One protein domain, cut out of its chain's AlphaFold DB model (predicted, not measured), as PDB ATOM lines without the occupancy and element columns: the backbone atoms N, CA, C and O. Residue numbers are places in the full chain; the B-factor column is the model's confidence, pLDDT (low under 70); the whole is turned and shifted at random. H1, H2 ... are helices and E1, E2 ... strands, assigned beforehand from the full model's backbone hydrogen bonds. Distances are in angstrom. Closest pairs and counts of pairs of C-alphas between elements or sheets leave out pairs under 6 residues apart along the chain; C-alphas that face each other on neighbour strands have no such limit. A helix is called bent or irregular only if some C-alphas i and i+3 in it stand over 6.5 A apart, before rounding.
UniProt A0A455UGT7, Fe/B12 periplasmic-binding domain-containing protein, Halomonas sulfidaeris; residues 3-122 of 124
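What this domain is: This is residues 3 to 122 of the 124 residues of the protein "Fe/B12 periplasmic-binding domain-containing protein" of Halomonas sulfidaeris (UniProt A0A455UGT7). A short parallel pair of strands, E4 and E5, makes the core, with H4 packed on one side of it, mostly over E5, and the long helix H6 on the other side. H3 and H5 sit together where the two strands end, H1 crosses H6, H2 touches H4, and the small hairpin of E2 and E3 lies far out from the core. The printed part has 120 residues, with six named helices and five named strands in the order E1 H1 E2 E3 H2 E4 H3 H4 E5 H5 H6; the class is mixed, helices and strands. One sheet is E4 and E5, parallel, the other E2 and E3, antiparallel. The whole is compact, with a radius of gyration of the C-alphas of 14.3 A, and rounded, with spans of 38 by 37 by 30 A.

How they stand to each other: E4, residues 56 to 61, and E5, residues 89 to 93, are parallel neighbours at 31 degrees; N 57 and O 89 are 2.8 A apart and N 91 and O 57 are 2.9 A apart, within hydrogen-bond range. With H3, residues 62 to 66, and H4, residues 73 to 82, between them, these strands form a strand-helix-strand unit, two parallel neighbour strands joined through helices, with a right-handed crossover. The closest C-alphas of H4 and E5 are those of Thr 77 and Val 90, 6.3 A. H6, residues 105 to 122, comes closest to E5 with the C-alphas of Ala 118 and Val 91, 6.6 A apart, and to E4 with those of Leu 119 and Val 56, 7.2 A. H5, residues 95 to 100, touches H3, the closest C-alphas being those of Pro 95 and Ala 65, 4.8 A. H5 and H6 form a helical hairpin: they touch, with Leu 97 and Ser 107 closest at 6.6 A between C-alphas, and run opposite ways at a steep tilt of 37 degrees, only just steep; H6 touches H5 with residues 107 to 111 alone. H1, residues 14 to 19, touches residues 108 to 115 of H6 alone, with the C-alphas of Val 15 and Ile 112 closest at 6.7 A, about perpendicular at 82 degrees. H2, residues 46 to 52, touches H4, with the C-alphas of Ala 46 and Leu 80 closest at 5.2 A; they run the same way at a steep tilt of 66 degrees. Helix packing is mostly crossed: of these 3 touching pairs with a tilt, 0 are at a shallow one. E1, residues 7 to 9, pairs with no named strand; it is near E4, and its residues 8 to 9 make a short antiparallel pairing with residues 43 to 44. E2, residues 34 to 36, and E3, residues 39 to 41, form an antiparallel hairpin at 150 degrees, with N 34 and O 41 at 2.8 A; E2 is apart from E4. In H2, H3, H4 and H5 every O i to N i+4 pair is within hydrogen-bond range; in H1 it is 1 of 2 and in H6 13 of 14.

Where its parts are: E4 is 15.7 A long from first to last C-alpha, beginning at C-alpha 56 (-34.280, -47.206, -39.029), and E5 is 12.4 A. H6 is the longest helix, 26.8 A, from C-alpha 105 (-15.954, -57.055, -25.013) to C-alpha 122 (-33.092, -52.446, -45.070). H4 is 14.1 A and H2 9.9 A. H1, H3, H5, E1, E2 and E3 are shorter. H1 and H5 are neither bent nor irregular, but only just: C-alphas 16 and 19 are 6.0 A apart, as are C-alphas 97 and 100.

The domain as a whole: The C-alphas farthest apart are those of Asp 82 and Leu 105, 39.3 A. The printed part has no cut. The link from H1 to E2 is long, and its residues 20 to 33 hold no named element; their C-alphas lie 12 to 19 A from the mean of all C-alphas. The mean pLDDT of the printed part is 91.6, and residues 121 to 122 are under 70.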
ATOM      1  N   HIS A   3     -36.946 -46.132 -24.722       97.19
ATOM      2  CA  HIS A   3     -38.295 -46.127 -24.160       97.19
ATOM      3  C   HIS A   3     -38.237 -46.231 -22.631       97.19
ATOM      4  O   HIS A   3     -37.461 -47.024 -22.098       97.19
ATOM      5  N   ASN A   4     -39.049 -45.436 -21.930       95.81
ATOM      6  CA  ASN A   4     -39.171 -45.452 -20.474       95.81
ATOM      7  C   ASN A   4     -40.582 -45.027 -20.029       95.81
ATOM      8  O   ASN A   4     -40.887 -43.831 -19.949       95.81
ATOM      9  N   GLY A   5     -41.430 -46.011 -19.723       92.19
ATOM     10  CA  GLY A   5     -42.789 -45.794 -19.214       92.19
ATOM     11  C   GLY A   5     -43.647 -44.932 -20.143       92.19
ATOM     12  O   GLY A   5     -44.209 -43.932 -19.702       92.19
ATOM     13  N   GLY A   6     -43.666 -45.260 -21.437       92.31
ATOM     14  CA  GLY A   6     -44.397 -44.535 -22.480       92.31
ATOM     15  C   GLY A   6     -43.661 -43.326 -23.066       92.31
ATOM     16  O   GLY A   6     -44.101 -42.778 -24.071       92.31
ATOM     17  N   ASN A   7     -42.533 -42.909 -22.485       93.75
ATOM     18  CA  ASN A   7     -41.743 -41.789 -23.004       93.75
ATOM     19  C   ASN A   7     -40.616 -42.290 -23.906       93.75
ATOM     20  O   ASN A   7     -39.953 -43.273 -23.568       93.75
ATOM     21  N   LEU A   8     -40.348 -41.571 -24.996       94.94
ATOM     22  CA  LEU A   8     -39.207 -41.808 -25.878       94.94
ATOM     23  C   LEU A   8     -38.174 -40.701 -25.688       94.94
ATOM     24  O   LEU A   8     -38.502 -39.516 -25.618       94.94
ATOM     25  N   MET A   9     -36.910 -41.092 -25.591       93.75
ATOM     26  CA  MET A   9     -35.790 -40.180 -25.378       93.75
ATOM     27  C   MET A   9     -34.693 -40.472 -26.397       93.75
ATOM     28  O   MET A   9     -34.364 -41.637 -26.648       93.75
ATOM     29  N   LEU A  10     -34.092 -39.427 -26.967       93.25
ATOM     30  CA  LEU A  10     -32.879 -39.582 -27.761       93.25
ATOM     31  C   LEU A  10     -31.798 -40.215 -26.885       93.25
ATOM     32  O   LEU A  10     -31.599 -39.838 -25.731       93.25
ATOM     33  N   ASN A  11     -31.098 -41.185 -27.455       90.69
ATOM     34  CA  ASN A  11     -29.959 -41.814 -26.820       90.69
ATOM     35  C   ASN A  11     -28.922 -42.103 -27.902       90.69
ATOM     36  O   ASN A  11     -29.278 -42.603 -28.970       90.69
ATOM     37  N   GLN A  12     -27.675 -41.751 -27.611       87.62
ATOM     38  CA  GLN A  12     -26.533 -41.831 -28.511       87.62
ATOM     39  C   GLN A  12     -25.584 -42.883 -27.938       87.62
ATOM     40  O   GLN A  12     -25.058 -42.716 -26.837       87.62
ATOM     41  N   HIS A  13     -25.393 -43.988 -28.658       89.44
ATOM     42  CA  HIS A  13     -24.508 -45.064 -28.221       89.44
ATOM     43  C   HIS A  13     -23.192 -45.029 -29.015       89.44
ATOM     44  O   HIS A  13     -23.247 -45.082 -30.245       89.44
ATOM     45  N   PRO A  14     -22.013 -45.033 -28.354       88.50
ATOM     46  CA  PRO A  14     -20.715 -45.035 -29.040       88.50
ATOM     47  C   PRO A  14     -20.540 -46.191 -30.030       88.50
ATOM     48  O   PRO A  14     -19.898 -46.034 -31.062       88.50
ATOM     49  N   VAL A  15     -21.160 -47.349 -29.772       91.00
ATOM     50  CA  VAL A  15     -21.115 -48.485 -30.708       91.00
ATOM     51  C   VAL A  15     -21.694 -48.141 -32.088       91.00
ATOM     52  O   VAL A  15     -21.230 -48.674 -33.086       91.00
ATOM     53  N   VAL A  16     -22.666 -47.229 -32.165       90.31
ATOM     54  CA  VAL A  16     -23.298 -46.828 -33.430       90.31
ATOM     55  C   VAL A  16     -22.438 -45.794 -34.159       90.31
ATOM     56  O   VAL A  16     -22.133 -45.973 -35.332       90.31
ATOM     57  N   HIS A  17     -22.000 -44.743 -33.461       89.44
ATOM     58  CA  HIS A  17     -21.366 -43.585 -34.103       89.44
ATOM     59  C   HIS A  17     -19.837 -43.649 -34.146       89.44
ATOM     60  O   HIS A  17     -19.232 -43.146 -35.083       89.44
ATOM     61  N   GLU A  18     -19.198 -44.265 -33.151       89.00
ATOM     62  CA  GLU A  18     -17.732 -44.337 -33.068       89.00
ATOM     63  C   GLU A  18     -17.192 -45.671 -33.589       89.00
ATOM     64  O   GLU A  18     -16.140 -45.704 -34.215       89.00
ATOM     65  N   VAL A  19     -17.887 -46.782 -33.319       90.38
ATOM     66  CA  VAL A  19     -17.408 -48.121 -33.715       90.38
ATOM     67  C   VAL A  19     -17.882 -48.501 -35.112       90.38
ATOM     68  O   VAL A  19     -17.103 -49.041 -35.892       90.38
ATOM     69  N   LEU A  20     -19.159 -48.259 -35.412       90.69
ATOM     70  CA  LEU A  20     -19.743 -48.550 -36.722       90.69
ATOM     71  C   LEU A  20     -19.685 -47.360 -37.686       90.69
ATOM     72  O   LEU A  20     -20.057 -47.530 -38.843       90.69
ATOM     73  N   GLU A  21     -19.217 -46.196 -37.220       90.69
ATOM     74  CA  GLU A  21     -19.067 -44.969 -38.020       90.69
ATOM     75  C   GLU A  21     -20.360 -44.569 -38.755       90.69
ATOM     76  O   GLU A  21     -20.334 -44.049 -39.868       90.69
ATOM     77  N   ILE A  22     -21.515 -44.834 -38.139       88.50
ATOM     78  CA  ILE A  22     -22.810 -44.423 -38.678       88.50
ATOM     79  C   ILE A  22     -23.052 -42.980 -38.254       88.50
ATOM     80  O   ILE A  22     -23.125 -42.684 -37.058       88.50
ATOM     81  N   ASP A  23     -23.211 -42.088 -39.224       85.12
ATOM     82  CA  ASP A  23     -23.498 -40.686 -38.950       85.12
ATOM     83  C   ASP A  23     -24.835 -40.523 -38.214       85.12
ATOM     84  O   ASP A  23     -25.837 -41.185 -38.503       85.12
ATOM     85  N   ALA A  24     -24.852 -39.627 -37.227       79.12
ATOM     86  CA  ALA A  24     -26.095 -39.213 -36.596       79.12
ATOM     87  C   ALA A  24     -26.882 -38.306 -37.555       79.12
ATOM     88  O   ALA A  24     -26.308 -37.428 -38.197       79.12
ATOM     89  N   LEU A  25     -28.201 -38.496 -37.618       82.31
ATOM     90  CA  LEU A  25     -29.084 -37.610 -38.378       82.31
ATOM     91  C   LEU A  25     -29.078 -36.199 -37.774       82.31
ATOM     92  O   LEU A  25     -28.995 -36.038 -36.552       82.31
ATOM     93  N   GLU A  26     -29.199 -35.179 -38.626       82.12
ATOM     94  CA  GLU A  26     -29.378 -33.805 -38.160       82.12
ATOM     95  C   GLU A  26     -30.723 -33.676 -37.434       82.12
ATOM     96  O   GLU A  26     -31.763 -34.123 -37.921       82.12
ATOM     97  N   MET A  27     -30.699 -33.095 -36.234       86.56
ATOM     98  CA  MET A  27     -31.909 -32.899 -35.439       86.56
ATOM     99  C   MET A  27     -32.621 -31.617 -35.887       86.56
ATOM    100  O   MET A  27     -31.969 -30.571 -35.946       86.56
ATOM    101  N   PRO A  28     -33.935 -31.658 -36.164       85.75
ATOM    102  CA  PRO A  28     -34.699 -30.463 -36.500       85.75
ATOM    103  C   PRO A  28     -34.857 -29.542 -35.281       85.75
ATOM    104  O   PRO A  28     -34.827 -29.993 -34.136       85.75
ATOM    105  N   ASP A  29     -35.101 -28.249 -35.522       84.31
ATOM    106  CA  ASP A  29     -35.288 -27.234 -34.466       84.31
ATOM    107  C   ASP A  29     -36.479 -27.531 -33.530       84.31
ATOM    108  O   ASP A  29     -36.538 -27.036 -32.402       84.31
ATOM    109  N   SER A  30     -37.436 -28.343 -33.989       83.88
ATOM    110  CA  SER A  30     -38.578 -28.829 -33.205       83.88
ATOM    111  C   SER A  30     -38.156 -29.765 -32.063       83.88
ATOM    112  O   SER A  30     -38.832 -29.832 -31.030       83.88
ATOM    113  N   VAL A  31     -37.018 -30.453 -32.205       88.00
ATOM    114  CA  VAL A  31     -36.451 -31.346 -31.193       88.00
ATOM    115  C   VAL A  31     -35.686 -30.519 -30.171       88.00
ATOM    116  O   VAL A  31     -34.500 -30.214 -30.294       88.00
ATOM    117  N   THR A  32     -36.392 -30.152 -29.107       88.81
ATOM    118  CA  THR A  32     -35.815 -29.372 -28.012       88.81
ATOM    119  C   THR A  32     -35.162 -30.267 -26.964       88.81
ATOM    120  O   THR A  32     -35.558 -31.409 -26.733       88.81
ATOM    121  N   SER A  33     -34.125 -29.736 -26.316       90.44
ATOM    122  CA  SER A  33     -33.413 -30.430 -25.244       90.44
ATOM    123  C   SER A  33     -33.502 -29.652 -23.935       90.44
ATOM    124  O   SER A  33     -33.319 -28.436 -23.900       90.44
ATOM    125  N   GLU A  34     -33.724 -30.367 -22.838       89.88
ATOM    126  CA  GLU A  34     -33.730 -29.829 -21.483       89.88
ATOM    127  C   GLU A  34     -32.458 -30.240 -20.741       89.88
ATOM    128  O   GLU A  34     -32.127 -31.423 -20.649       89.88
ATOM    129  N   LYS A  35     -31.764 -29.278 -20.130       90.75
ATOM    130  CA  LYS A  35     -30.631 -29.568 -19.244       90.75
ATOM    131  C   LYS A  35     -31.092 -29.594 -17.787       90.75
ATOM    132  O   LYS A  35     -31.632 -28.613 -17.284       90.75
ATOM    133  N   ARG A  36     -30.841 -30.702 -17.084       86.75
ATOM    134  CA  ARG A  36     -31.078 -30.847 -15.637       86.75
ATOM    135  C   ARG A  36     -29.784 -31.290 -14.958       86.75
ATOM    136  O   ARG A  36     -29.386 -32.453 -15.042       86.75
ATOM    137  N   GLY A  37     -29.113 -30.348 -14.294       89.75
ATOM    138  CA  GLY A  37     -27.752 -30.556 -13.791       89.75
ATOM    139  C   GLY A  37     -26.779 -30.789 -14.949       89.75
ATOM    140  O   GLY A  37     -26.803 -30.045 -15.923       89.75
ATOM    141  N   GLU A  38     -25.974 -31.846 -14.875       87.00
ATOM    142  CA  GLU A  38     -25.030 -32.228 -15.942       87.00
ATOM    143  C   GLU A  38     -25.658 -33.082 -17.055       87.00
ATOM    144  O   GLU A  38     -24.984 -33.438 -18.017       87.00
ATOM    145  N   ARG A  39     -26.944 -33.435 -16.940       83.25
ATOM    146  CA  ARG A  39     -27.625 -34.297 -17.912       83.25
ATOM    147  C   ARG A  39     -28.463 -33.476 -18.880       83.25
ATOM    148  O   ARG A  39     -29.237 -32.617 -18.457       83.25
ATOM    149  N   THR A  40     -28.346 -33.806 -20.159       87.25
ATOM    150  CA  THR A  40     -29.216 -33.306 -21.224       87.25
ATOM    151  C   THR A  40     -30.249 -34.373 -21.555       87.25
ATOM    152  O   THR A  40     -29.905 -35.543 -21.712       87.25
ATOM    153  N   PHE A  41     -31.509 -33.968 -21.632       88.81
ATOM    154  CA  PHE A  41     -32.638 -34.811 -21.990       88.81
ATOM    155  C   PHE A  41     -33.257 -34.275 -23.269       88.81
ATOM    156  O   PHE A  41     -33.610 -33.102 -23.333       88.81
ATOM    157  N   THR A  42     -33.426 -35.142 -24.256       93.25
ATOM    158  CA  THR A  42     -34.053 -34.793 -25.531       93.25
ATOM    159  C   THR A  42     -35.240 -35.734 -25.724       93.25
ATOM    160  O   THR A  42     -35.054 -36.859 -26.201       93.25
ATOM    161  N   PRO A  43     -36.436 -35.367 -25.234       93.25
ATOM    162  CA  PRO A  43     -37.635 -36.158 -25.475       93.25
ATOM    163  C   PRO A  43     -37.963 -36.165 -26.972       93.25
ATOM    164  O   PRO A  43     -37.763 -35.168 -27.662       93.25
ATOM    165  N   LEU A  44     -38.469 -37.290 -27.468       93.38
ATOM    166  CA  LEU A  44     -38.876 -37.454 -28.860       93.38
ATOM    167  C   LEU A  44     -40.371 -37.775 -28.913       93.38
ATOM    168  O   LEU A  44     -40.824 -38.731 -28.287       93.38
ATOM    169  N   SER A  45     -41.139 -36.973 -29.647       92.75
ATOM    170  CA  SER A  45     -42.509 -37.312 -30.046       92.75
ATOM    171  C   SER A  45     -42.503 -38.088 -31.367       92.75
ATOM    172  O   SER A  45     -41.501 -38.094 -32.083       92.75
ATOM    173  N   ALA A  46     -43.626 -38.727 -31.711       92.88
ATOM    174  CA  ALA A  46     -43.782 -39.372 -33.016       92.88
ATOM    175  C   ALA A  46     -43.625 -38.365 -34.172       92.88
ATOM    176  O   ALA A  46     -42.907 -38.652 -35.125       92.88
ATOM    177  N   ASP A  47     -44.188 -37.159 -34.032       92.31
ATOM    178  CA  ASP A  47     -44.041 -36.076 -35.017       92.31
ATOM    179  C   ASP A  47     -42.575 -35.672 -35.207       92.31
ATOM    180  O   ASP A  47     -42.096 -35.569 -36.330       92.31
ATOM    181  N   ALA A  48     -41.821 -35.526 -34.112       92.94
ATOM    182  CA  ALA A  48     -40.398 -35.210 -34.182       92.94
ATOM    183  C   ALA A  48     -39.598 -36.308 -34.901       92.94
ATOM    184  O   ALA A  48     -38.687 -36.014 -35.670       92.94
ATOM    185  N   ILE A  49     -39.940 -37.579 -34.670       92.69
ATOM    186  CA  ILE A  49     -39.316 -38.712 -35.364       92.69
ATOM    187  C   ILE A  49     -39.684 -38.696 -36.854       92.69
ATOM    188  O   ILE A  49     -38.817 -38.966 -37.680       92.69
ATOM    189  N   SER A  50     -40.918 -38.334 -37.215       92.69
ATOM    190  CA  SER A  50     -41.312 -38.161 -38.619       92.69
ATOM    191  C   SER A  50     -40.563 -37.018 -39.302       92.69
ATOM    192  O   SER A  50     -40.073 -37.202 -40.412       92.69
ATOM    193  N   GLU A  51     -40.372 -35.882 -38.628       92.94
ATOM    194  CA  GLU A  51     -39.591 -34.762 -39.167       92.94
ATOM    195  C   GLU A  51     -38.115 -35.122 -39.391       92.94
ATOM    196  O   GLU A  51     -37.521 -34.689 -40.379       92.94
ATOM    197  N   ILE A  52     -37.531 -35.944 -38.511       92.56
ATOM    198  CA  ILE A  52     -36.181 -36.506 -38.693       92.56
ATOM    199  C   ILE A  52     -36.134 -37.449 -39.913       92.56
ATOM    200  O   ILE A  52     -35.085 -37.584 -40.541       92.56
ATOM    201  N   ASN A  53     -37.258 -38.095 -40.247       91.44
ATOM    202  CA  ASN A  53     -37.413 -39.057 -41.342       91.44
ATOM    203  C   ASN A  53     -36.317 -40.154 -41.369       91.44
ATOM    204  O   ASN A  53     -35.585 -40.271 -42.356       91.44
ATOM    205  N   PRO A  54     -36.161 -40.951 -40.292       91.62
ATOM    206  CA  PRO A  54     -35.152 -42.001 -40.232       91.62
ATOM    207  C   PRO A  54     -35.553 -43.235 -41.048       91.62
ATOM    208  O   PRO A  54     -36.705 -43.666 -41.009       91.62
ATOM    209  N   ASP A  55     -34.577 -43.889 -41.680       91.62
ATOM    210  CA  ASP A  55     -34.788 -45.208 -42.292       91.62
ATOM    211  C   ASP A  55     -34.994 -46.300 -41.228       91.62
ATOM    212  O   ASP A  55     -35.831 -47.189 -41.377       91.62
ATOM    213  N   VAL A  56     -34.245 -46.223 -40.120       92.44
ATOM    214  CA  VAL A  56     -34.280 -47.206 -39.029       92.44
ATOM    215  C   VAL A  56     -34.349 -46.506 -37.678       92.44
ATOM    216  O   VAL A  56     -33.562 -45.612 -37.365       92.44
ATOM    217  N   VAL A  57     -35.266 -46.970 -36.831       94.00
ATOM    218  CA  VAL A  57     -35.441 -46.519 -35.453       94.00
ATOM    219  C   VAL A  57     -35.031 -47.639 -34.504       94.00
ATOM    220  O   VAL A  57     -35.788 -48.570 -34.241       94.00
ATOM    221  N   LEU A  58     -33.823 -47.528 -33.954       95.38
ATOM    222  CA  LEU A  58     -33.320 -48.445 -32.932       95.38
ATOM    223  C   LEU A  58     -33.884 -48.066 -31.555       95.38
ATOM    224  O   LEU A  58     -33.625 -46.962 -31.055       95.38
ATOM    225  N   VAL A  59     -34.628 -48.973 -30.923       96.81
ATOM    226  CA  VAL A  59     -35.308 -48.738 -29.643       96.81
ATOM    227  C   VAL A  59     -34.715 -49.624 -28.552       96.81
ATOM    228  O   VAL A  59     -34.757 -50.848 -28.630       96.81
ATOM    229  N   VAL A  60     -34.200 -48.995 -27.498       97.00
ATOM    230  CA  VAL A  60     -33.801 -49.668 -26.256       97.00
ATOM    231  C   VAL A  60     -34.925 -49.513 -25.239       97.00
ATOM    232  O   VAL A  60     -35.193 -48.404 -24.780       97.00
ATOM    233  N   ASP A  61     -35.577 -50.607 -24.858       97.62
ATOM    234  CA  ASP A  61     -36.661 -50.562 -23.876       97.62
ATOM    235  C   ASP A  61     -36.139 -50.676 -22.438       97.62
ATOM    236  O   ASP A  61     -35.897 -51.764 -21.915       97.62
ATOM    237  N   ARG A  62     -35.972 -49.535 -21.765       97.19
ATOM    238  CA  ARG A  62     -35.551 -49.520 -20.361       97.19
ATOM    239  C   ARG A  62     -36.572 -50.214 -19.468       97.19
ATOM    240  O   ARG A  62     -36.150 -50.892 -18.535       97.19
ATOM    241  N   SER A  63     -37.867 -50.018 -19.719       97.56
ATOM    242  CA  SER A  63     -38.917 -50.577 -18.869       97.56
ATOM    243  C   SER A  63     -38.835 -52.101 -18.853       97.56
ATOM    244  O   SER A  63     -38.694 -52.685 -17.779       97.56
ATOM    245  N   ALA A  64     -38.755 -52.731 -20.030       97.50
ATOM    246  CA  ALA A  64     -38.534 -54.173 -20.130       97.50
ATOM    247  C   ALA A  64     -37.240 -54.620 -19.432       97.50
ATOM    248  O   ALA A  64     -37.219 -55.648 -18.755       97.50
ATOM    249  N   ALA A  65     -36.152 -53.851 -19.562       97.06
ATOM    250  CA  ALA A  65     -34.871 -54.205 -18.957       97.06
ATOM    251  C   ALA A  65     -34.919 -54.259 -17.422       97.06
ATOM    252  O   ALA A  65     -34.198 -55.051 -16.823       97.06
ATOM    253  N   ILE A  66     -35.743 -53.425 -16.780       97.00
ATOM    254  CA  ILE A  66     -35.844 -53.351 -15.313       97.00
ATOM    255  C   ILE A  66     -37.063 -54.078 -14.734       97.00
ATOM    256  O   ILE A  66     -37.221 -54.090 -13.515       97.00
ATOM    257  N   GLY A  67     -37.891 -54.698 -15.581       96.25
ATOM    258  CA  GLY A  67     -39.096 -55.426 -15.171       96.25
ATOM    259  C   GLY A  67     -40.347 -54.561 -14.981       96.25
ATOM    260  O   GLY A  67     -41.287 -55.019 -14.337       96.25
ATOM    261  N   ASP A  68     -40.358 -53.340 -15.522       97.25
ATOM    262  CA  ASP A  68     -41.559 -52.506 -15.653       97.25
ATOM    263  C   ASP A  68     -42.343 -52.876 -16.931       97.25
ATOM    264  O   ASP A  68     -41.912 -53.722 -17.717       97.25
ATOM    265  N   GLU A  69     -43.491 -52.225 -17.153       96.94
ATOM    266  CA  GLU A  69     -44.331 -52.442 -18.339       96.94
ATOM    267  C   GLU A  69     -43.536 -52.192 -19.639       96.94
ATOM    268  O   GLU A  69     -43.066 -51.062 -19.850       96.94
ATOM    269  N   PRO A  70     -43.354 -53.214 -20.496       96.69
ATOM    270  CA  PRO A  70     -42.574 -53.093 -21.720       96.69
ATOM    271  C   PRO A  70     -43.262 -52.181 -22.744       96.69
ATOM    272  O   PRO A  70     -44.469 -51.950 -22.702       96.69
ATOM    273  N   ALA A  71     -42.483 -51.674 -23.694       95.88
ATOM    274  CA  ALA A  71     -43.007 -51.001 -24.869       95.88
ATOM    275  C   ALA A  71     -43.841 -51.969 -25.718       95.88
ATOM    276  O   ALA A  71     -43.421 -53.093 -25.996       95.88
ATOM    277  N   ASP A  72     -44.972 -51.478 -26.212       95.94
ATOM    278  CA  ASP A  72     -45.712 -52.132 -27.282       95.94
ATOM    279  C   ASP A  72     -45.118 -51.696 -28.634       95.94
ATOM    280  O   ASP A  72     -45.250 -50.543 -29.056       95.94
ATOM    281  N   ALA A  73     -44.405 -52.618 -29.284       94.44
ATOM    282  CA  ALA A  73     -43.730 -52.364 -30.554       94.44
ATOM    283  C   ALA A  73     -44.716 -52.096 -31.702       94.44
ATOM    284  O   ALA A  73     -44.424 -51.272 -32.573       94.44
ATOM    285  N   ASP A  74     -45.883 -52.742 -31.688       95.38
ATOM    286  CA  ASP A  74     -46.911 -52.556 -32.711       95.38
ATOM    287  C   ASP A  74     -47.568 -51.185 -32.537       95.38
ATOM    288  O   ASP A  74     -47.701 -50.430 -33.502       95.38
ATOM    289  N   ALA A  75     -47.888 -50.808 -31.294       95.31
ATOM    290  CA  ALA A  75     -48.420 -49.482 -30.991       95.31
ATOM    291  C   ALA A  75     -47.423 -48.364 -31.337       95.31
ATOM    292  O   ALA A  75     -47.822 -47.332 -31.876       95.31
ATOM    293  N   LEU A  76     -46.127 -48.565 -31.069       94.88
ATOM    294  CA  LEU A  76     -45.084 -47.610 -31.445       94.88
ATOM    295  C   LEU A  76     -44.973 -47.467 -32.969       94.88
ATOM    296  O   LEU A  76     -44.930 -46.349 -33.478       94.88
ATOM    297  N   THR A  77     -44.961 -48.585 -33.696       95.19
ATOM    298  CA  THR A  77     -44.900 -48.588 -35.168       95.19
ATOM    299  C   THR A  77     -46.123 -47.900 -35.775       95.19
ATOM    300  O   THR A  77     -45.988 -47.096 -36.701       95.19
ATOM    301  N   GLN A  78     -47.312 -48.151 -35.220       95.75
ATOM    302  CA  GLN A  78     -48.541 -47.486 -35.644       95.75
ATOM    303  C   GLN A  78     -48.491 -45.980 -35.369       95.75
ATOM    304  O   GLN A  78     -48.793 -45.199 -36.262       95.75
ATOM    305  N   ALA A  79     -48.053 -45.561 -34.178       95.00
ATOM    306  CA  ALA A  79     -47.947 -44.145 -33.830       95.00
ATOM    307  C   ALA A  79     -46.975 -43.384 -34.748       95.00
ATOM    308  O   ALA A  79     -47.247 -42.248 -35.129       95.00
ATOM    309  N   LEU A  80     -45.858 -44.010 -35.134       94.81
ATOM    310  CA  LEU A  80     -44.928 -43.440 -36.110       94.81
ATOM    311  C   LEU A  80     -45.541 -43.369 -37.510       94.81
ATOM    312  O   LEU A  80     -45.398 -42.355 -38.186       94.81
ATOM    313  N   SER A  81     -46.264 -44.409 -37.925       94.25
ATOM    314  CA  SER A  81     -46.963 -44.420 -39.214       94.25
ATOM    315  C   SER A  81     -48.033 -43.327 -39.286       94.25
ATOM    316  O   SER A  81     -48.105 -42.606 -40.276       94.25
ATOM    317  N   ASP A  82     -48.813 -43.145 -38.219       95.75
ATOM    318  CA  ASP A  82     -49.845 -42.106 -38.128       95.75
ATOM    319  C   ASP A  82     -49.248 -40.687 -38.149       95.75
ATOM    320  O   ASP A  82     -49.881 -39.760 -38.658       95.75
ATOM    321  N   ALA A  83     -48.024 -40.522 -37.640       93.94
ATOM    322  CA  ALA A  83     -47.271 -39.270 -37.695       93.94
ATOM    323  C   ALA A  83     -46.598 -39.010 -39.061       93.94
ATOM    324  O   ALA A  83     -46.054 -37.929 -39.263       93.94
ATOM    325  N   GLY A  84     -46.638 -39.963 -40.004       93.12
ATOM    326  CA  GLY A  84     -46.035 -39.835 -41.340       93.12
ATOM    327  C   GLY A  84     -44.622 -40.415 -41.469       93.12
ATOM    328  O   GLY A  84     -43.876 -40.034 -42.369       93.12
ATOM    329  N   ALA A  85     -44.214 -41.296 -40.553       93.00
ATOM    330  CA  ALA A  85     -42.968 -42.062 -40.616       93.00
ATOM    331  C   ALA A  85     -43.216 -43.527 -41.024       93.00
ATOM    332  O   ALA A  85     -42.560 -44.433 -40.516       93.00
ATOM    333  N   GLU A  86     -44.149 -43.797 -41.945       90.69
ATOM    334  CA  GLU A  86     -44.549 -45.171 -42.303       90.69
ATOM    335  C   GLU A  86     -43.440 -46.021 -42.949       90.69
ATOM    336  O   GLU A  86     -43.557 -47.242 -43.042       90.69
ATOM    337  N   LYS A  87     -42.363 -45.383 -43.420       89.50
ATOM    338  CA  LYS A  87     -41.192 -46.062 -44.001       89.50
ATOM    339  C   LYS A  87     -40.124 -46.405 -42.967       89.50
ATOM    340  O   LYS A  87     -39.217 -47.166 -43.287       89.50
ATOM    341  N   ALA A  88     -40.215 -45.838 -41.765       92.50
ATOM    342  CA  ALA A  88     -39.224 -46.046 -40.728       92.50
ATOM    343  C   ALA A  88     -39.345 -47.467 -40.166       92.50
ATOM    344  O   ALA A  88     -40.387 -47.868 -39.644       92.50
ATOM    345  N   GLN A  89     -38.259 -48.232 -40.229       93.56
ATOM    346  CA  GLN A  89     -38.213 -49.564 -39.648       93.56
ATOM    347  C   GLN A  89     -37.936 -49.469 -38.145       93.56
ATOM    348  O   GLN A  89     -36.831 -49.128 -37.719       93.56
ATOM    349  N   VAL A  90     -38.924 -49.817 -37.321       95.06
ATOM    350  CA  VAL A  90     -38.747 -49.911 -35.867       95.06
ATOM    351  C   VAL A  90     -38.063 -51.229 -35.516       95.06
ATOM    352  O   VAL A  90     -38.566 -52.307 -35.827       95.06
ATOM    353  N   VAL A  91     -36.917 -51.151 -34.839       96.25
ATOM    354  CA  VAL A  91     -36.176 -52.322 -34.361       96.25
ATOM    355  C   VAL A  91     -36.005 -52.238 -32.851       96.25
ATOM    356  O   VAL A  91     -35.281 -51.388 -32.329       96.25
ATOM    357  N   MET A  92     -36.660 -53.163 -32.152       96.75
ATOM    358  CA  MET A  92     -36.500 -53.348 -30.714       96.75
ATOM    359  C   MET A  92     -35.198 -54.111 -30.445       96.75
ATOM    360  O   MET A  92     -35.053 -55.265 -30.845       96.75
ATOM    361  N   LEU A  93     -34.249 -53.462 -29.779       96.75
ATOM    362  CA  LEU A  93     -32.966 -54.049 -29.390       96.75
ATOM    363  C   LEU A  93     -33.094 -54.845 -28.086       96.75
ATOM    364  O   LEU A  93     -34.005 -54.586 -27.297       96.75
ATOM    365  N   THR A  94     -32.160 -55.765 -27.802       96.94
ATOM    366  CA  THR A  94     -32.229 -56.584 -26.576       96.94
ATOM    367  C   THR A  94     -32.102 -55.711 -25.317       96.94
ATOM    368  O   THR A  94     -31.010 -55.229 -25.001       96.94
ATOM    369  N   PRO A  95     -33.159 -55.555 -24.500       96.31
ATOM    370  CA  PRO A  95     -33.176 -54.561 -23.426       96.31
ATOM    371  C   PRO A  95     -32.042 -54.713 -22.406       96.31
ATOM    372  O   PRO A  95     -31.318 -53.765 -22.109       96.31
ATOM    373  N   ALA A  96     -31.828 -55.932 -21.904       95.25
ATOM    374  CA  ALA A  96     -30.790 -56.210 -20.912       95.25
ATOM    375  C   ALA A  96     -29.365 -56.017 -21.468       95.25
ATOM    376  O   ALA A  96     -28.459 -55.614 -20.734       95.25
ATOM    377  N   LEU A  97     -29.160 -56.259 -22.766       96.00
ATOM    378  CA  LEU A  97     -27.873 -56.039 -23.425       96.00
ATOM    379  C   LEU A  97     -27.538 -54.546 -23.514       96.00
ATOM    380  O   LEU A  97     -26.397 -54.152 -23.299       96.00
ATOM    381  N   TRP A  98     -28.522 -53.710 -23.824       95.38
ATOM    382  CA  TRP A  98     -28.288 -52.290 -24.083       95.38
ATOM    383  C   TRP A  98     -28.414 -51.408 -22.845       95.38
ATOM    384  O   TRP A  98     -27.751 -50.375 -22.762       95.38
ATOM    385  N   TYR A  99     -29.247 -51.807 -21.882       94.50
ATOM    386  CA  TYR A  99     -29.534 -51.005 -20.696       94.50
ATOM    387  C   TYR A  99     -28.802 -51.487 -19.434       94.50
ATOM    388  O   TYR A  99     -28.382 -50.664 -18.622       94.50
ATOM    389  N   LEU A 100     -28.647 -52.805 -19.249       93.12
ATOM    390  CA  LEU A 100     -28.047 -53.373 -18.031       93.12
ATOM    391  C   LEU A 100     -26.608 -53.852 -18.212       93.12
ATOM    392  O   LEU A 100     -25.868 -53.946 -17.230       93.12
ATOM    393  N   SER A 101     -26.202 -54.187 -19.435       87.81
ATOM    394  CA  SER A 101     -24.840 -54.662 -19.669       87.81
ATOM    395  C   SER A 101     -23.857 -53.496 -19.691       87.81
ATOM    396  O   SER A 101     -24.133 -52.431 -20.235       87.81
ATOM    397  N   GLY A 102     -22.680 -53.703 -19.100       74.69
ATOM    398  CA  GLY A 102     -21.565 -52.765 -19.222       74.69
ATOM    399  C   GLY A 102     -20.862 -52.865 -20.580       74.69
ATOM    400  O   GLY A 102     -21.113 -53.779 -21.363       74.69
ATOM    401  N   GLY A 103     -19.906 -51.969 -20.834       78.31
ATOM    402  CA  GLY A 103     -19.095 -51.931 -22.063       78.31
ATOM    403  C   GLY A 103     -18.020 -53.024 -22.176       78.31
ATOM    404  O   GLY A 103     -16.914 -52.754 -22.632       78.31
ATOM    405  N   GLY A 104     -18.293 -54.245 -21.707       91.12
ATOM    406  CA  GLY A 104     -17.370 -55.376 -21.840       91.12
ATOM    407  C   GLY A 104     -17.292 -55.894 -23.282       91.12
ATOM    408  O   GLY A 104     -18.233 -55.735 -24.055       91.12
ATOM    409  N   LEU A 105     -16.200 -56.584 -23.637       93.44
ATOM    410  CA  LEU A 105     -15.954 -57.055 -25.013       93.44
ATOM    411  C   LEU A 105     -17.068 -57.964 -25.560       93.44
ATOM    412  O   LEU A 105     -17.417 -57.883 -26.735       93.44
ATOM    413  N   GLN A 106     -17.646 -58.820 -24.712       94.25
ATOM    414  CA  GLN A 106     -18.770 -59.665 -25.114       94.25
ATOM    415  C   GLN A 106     -20.015 -58.834 -25.447       94.25
ATOM    416  O   GLN A 106     -20.648 -59.087 -26.468       94.25
ATOM    417  N   SER A 107     -20.352 -57.855 -24.606       94.75
ATOM    418  CA  SER A 107     -21.501 -56.972 -24.819       94.75
ATOM    419  C   SER A 107     -21.307 -56.113 -26.062       94.75
ATOM    420  O   SER A 107     -22.217 -56.037 -26.875       94.75
ATOM    421  N   LEU A 108     -20.102 -55.570 -26.264       94.31
ATOM    422  CA  LEU A 108     -19.762 -54.806 -27.463       94.31
ATOM    423  C   LEU A 108     -19.975 -55.631 -28.738       94.31
ATOM    424  O   LEU A 108     -20.627 -55.166 -29.667       94.31
ATOM    425  N   ARG A 109     -19.470 -56.872 -28.775       95.19
ATOM    426  CA  ARG A 109     -19.659 -57.764 -29.927       95.19
ATOM    427  C   ARG A 109     -21.143 -58.003 -30.224       95.19
ATOM    428  O   ARG A 109     -21.547 -57.898 -31.374       95.19
ATOM    429  N   LEU A 110     -21.945 -58.300 -29.202       96.38
ATOM    430  CA  LEU A 110     -23.383 -58.539 -29.373       96.38
ATOM    431  C   LEU A 110     -24.131 -57.272 -29.823       96.38
ATOM    432  O   LEU A 110     -25.022 -57.354 -30.659       96.38
ATOM    433  N   GLN A 111     -23.758 -56.098 -29.304       95.88
ATOM    434  CA  GLN A 111     -24.338 -54.817 -29.722       95.88
ATOM    435  C   GLN A 111     -24.035 -54.521 -31.195       95.88
ATOM    436  O   GLN A 111     -24.930 -54.112 -31.930       95.88
ATOM    437  N   ILE A 112     -22.799 -54.776 -31.641       94.75
ATOM    438  CA  ILE A 112     -22.416 -54.675 -33.055       94.75
ATOM    439  C   ILE A 112     -23.277 -55.609 -33.911       94.75
ATOM    440  O   ILE A 112     -23.842 -55.170 -34.908       94.75
ATOM    441  N   GLU A 113     -23.417 -56.877 -33.506       94.88
ATOM    442  CA  GLU A 113     -24.230 -57.870 -34.220       94.88
ATOM    443  C   GLU A 113     -25.698 -57.422 -34.360       94.88
ATOM    444  O   GLU A 113     -26.256 -57.513 -35.455       94.88
ATOM    445  N   GLU A 114     -26.315 -56.882 -33.300       95.31
ATOM    446  CA  GLU A 114     -27.699 -56.389 -33.361       95.31
ATOM    447  C   GLU A 114     -27.860 -55.183 -34.289       95.31
ATOM    448  O   GLU A 114     -28.782 -55.171 -35.104       95.31
ATOM    449  N   VAL A 115     -26.959 -54.195 -34.220       94.38
ATOM    450  CA  VAL A 115     -27.036 -53.017 -35.101       94.38
ATOM    451  C   VAL A 115     -26.800 -53.417 -36.555       94.38
ATOM    452  O   VAL A 115     -27.572 -53.031 -37.426       94.38
ATOM    453  N   SER A 116     -25.781 -54.232 -36.839       93.31
ATOM    454  CA  SER A 116     -25.521 -54.698 -38.206       93.31
ATOM    455  C   SER A 116     -26.697 -55.500 -38.773       93.31
ATOM    456  O   SER A 116     -27.044 -55.335 -39.940       93.31
ATOM    457  N   SER A 117     -27.340 -56.345 -37.963       93.00
ATOM    458  CA  SER A 117     -28.536 -57.092 -38.375       93.00
ATOM    459  C   SER A 117     -29.727 -56.168 -38.661       93.00
ATOM    460  O   SER A 117     -30.414 -56.326 -39.674       93.00
ATOM    461  N   ALA A 118     -29.938 -55.166 -37.800       91.75
ATOM    462  CA  ALA A 118     -31.004 -54.181 -37.954       91.75
ATOM    463  C   ALA A 118     -30.885 -53.421 -39.283       91.75
ATOM    464  O   ALA A 118     -31.863 -53.316 -40.015       91.75
ATOM    465  N   LEU A 119     -29.675 -52.968 -39.622       87.88
ATOM    466  CA  LEU A 119     -29.415 -52.175 -40.828       87.88
ATOM    467  C   LEU A 119     -29.372 -53.015 -42.113       87.88
ATOM    468  O   LEU A 119     -29.781 -52.548 -43.170       87.88
ATOM    469  N   ASN A 120     -28.918 -54.270 -42.043       82.88
ATOM    470  CA  ASN A 120     -28.903 -55.157 -43.213       82.88
ATOM    471  C   ASN A 120     -30.309 -55.565 -43.671       82.88
ATOM    472  O   ASN A 120     -30.492 -55.920 -44.834       82.88
ATOM    473  N   THR A 121     -31.304 -55.512 -42.785       59.38
ATOM    474  CA  THR A 121     -32.701 -55.793 -43.152       59.38
ATOM    475  C   THR A 121     -33.243 -54.764 -44.155       59.38
ATOM    476  O   THR A 121     -34.086 -55.106 -44.975       59.38
ATOM    477  N   THR A 122     -32.699 -53.544 -44.169       53.28
ATOM    478  CA  THR A 122     -33.092 -52.446 -45.070       53.28
ATOM    479  C   THR A 122     -32.477 -52.562 -46.478       53.28
ATOM    480  O   THR A 122     -32.871 -51.835 -47.386       53.28
TER     481      THR A 122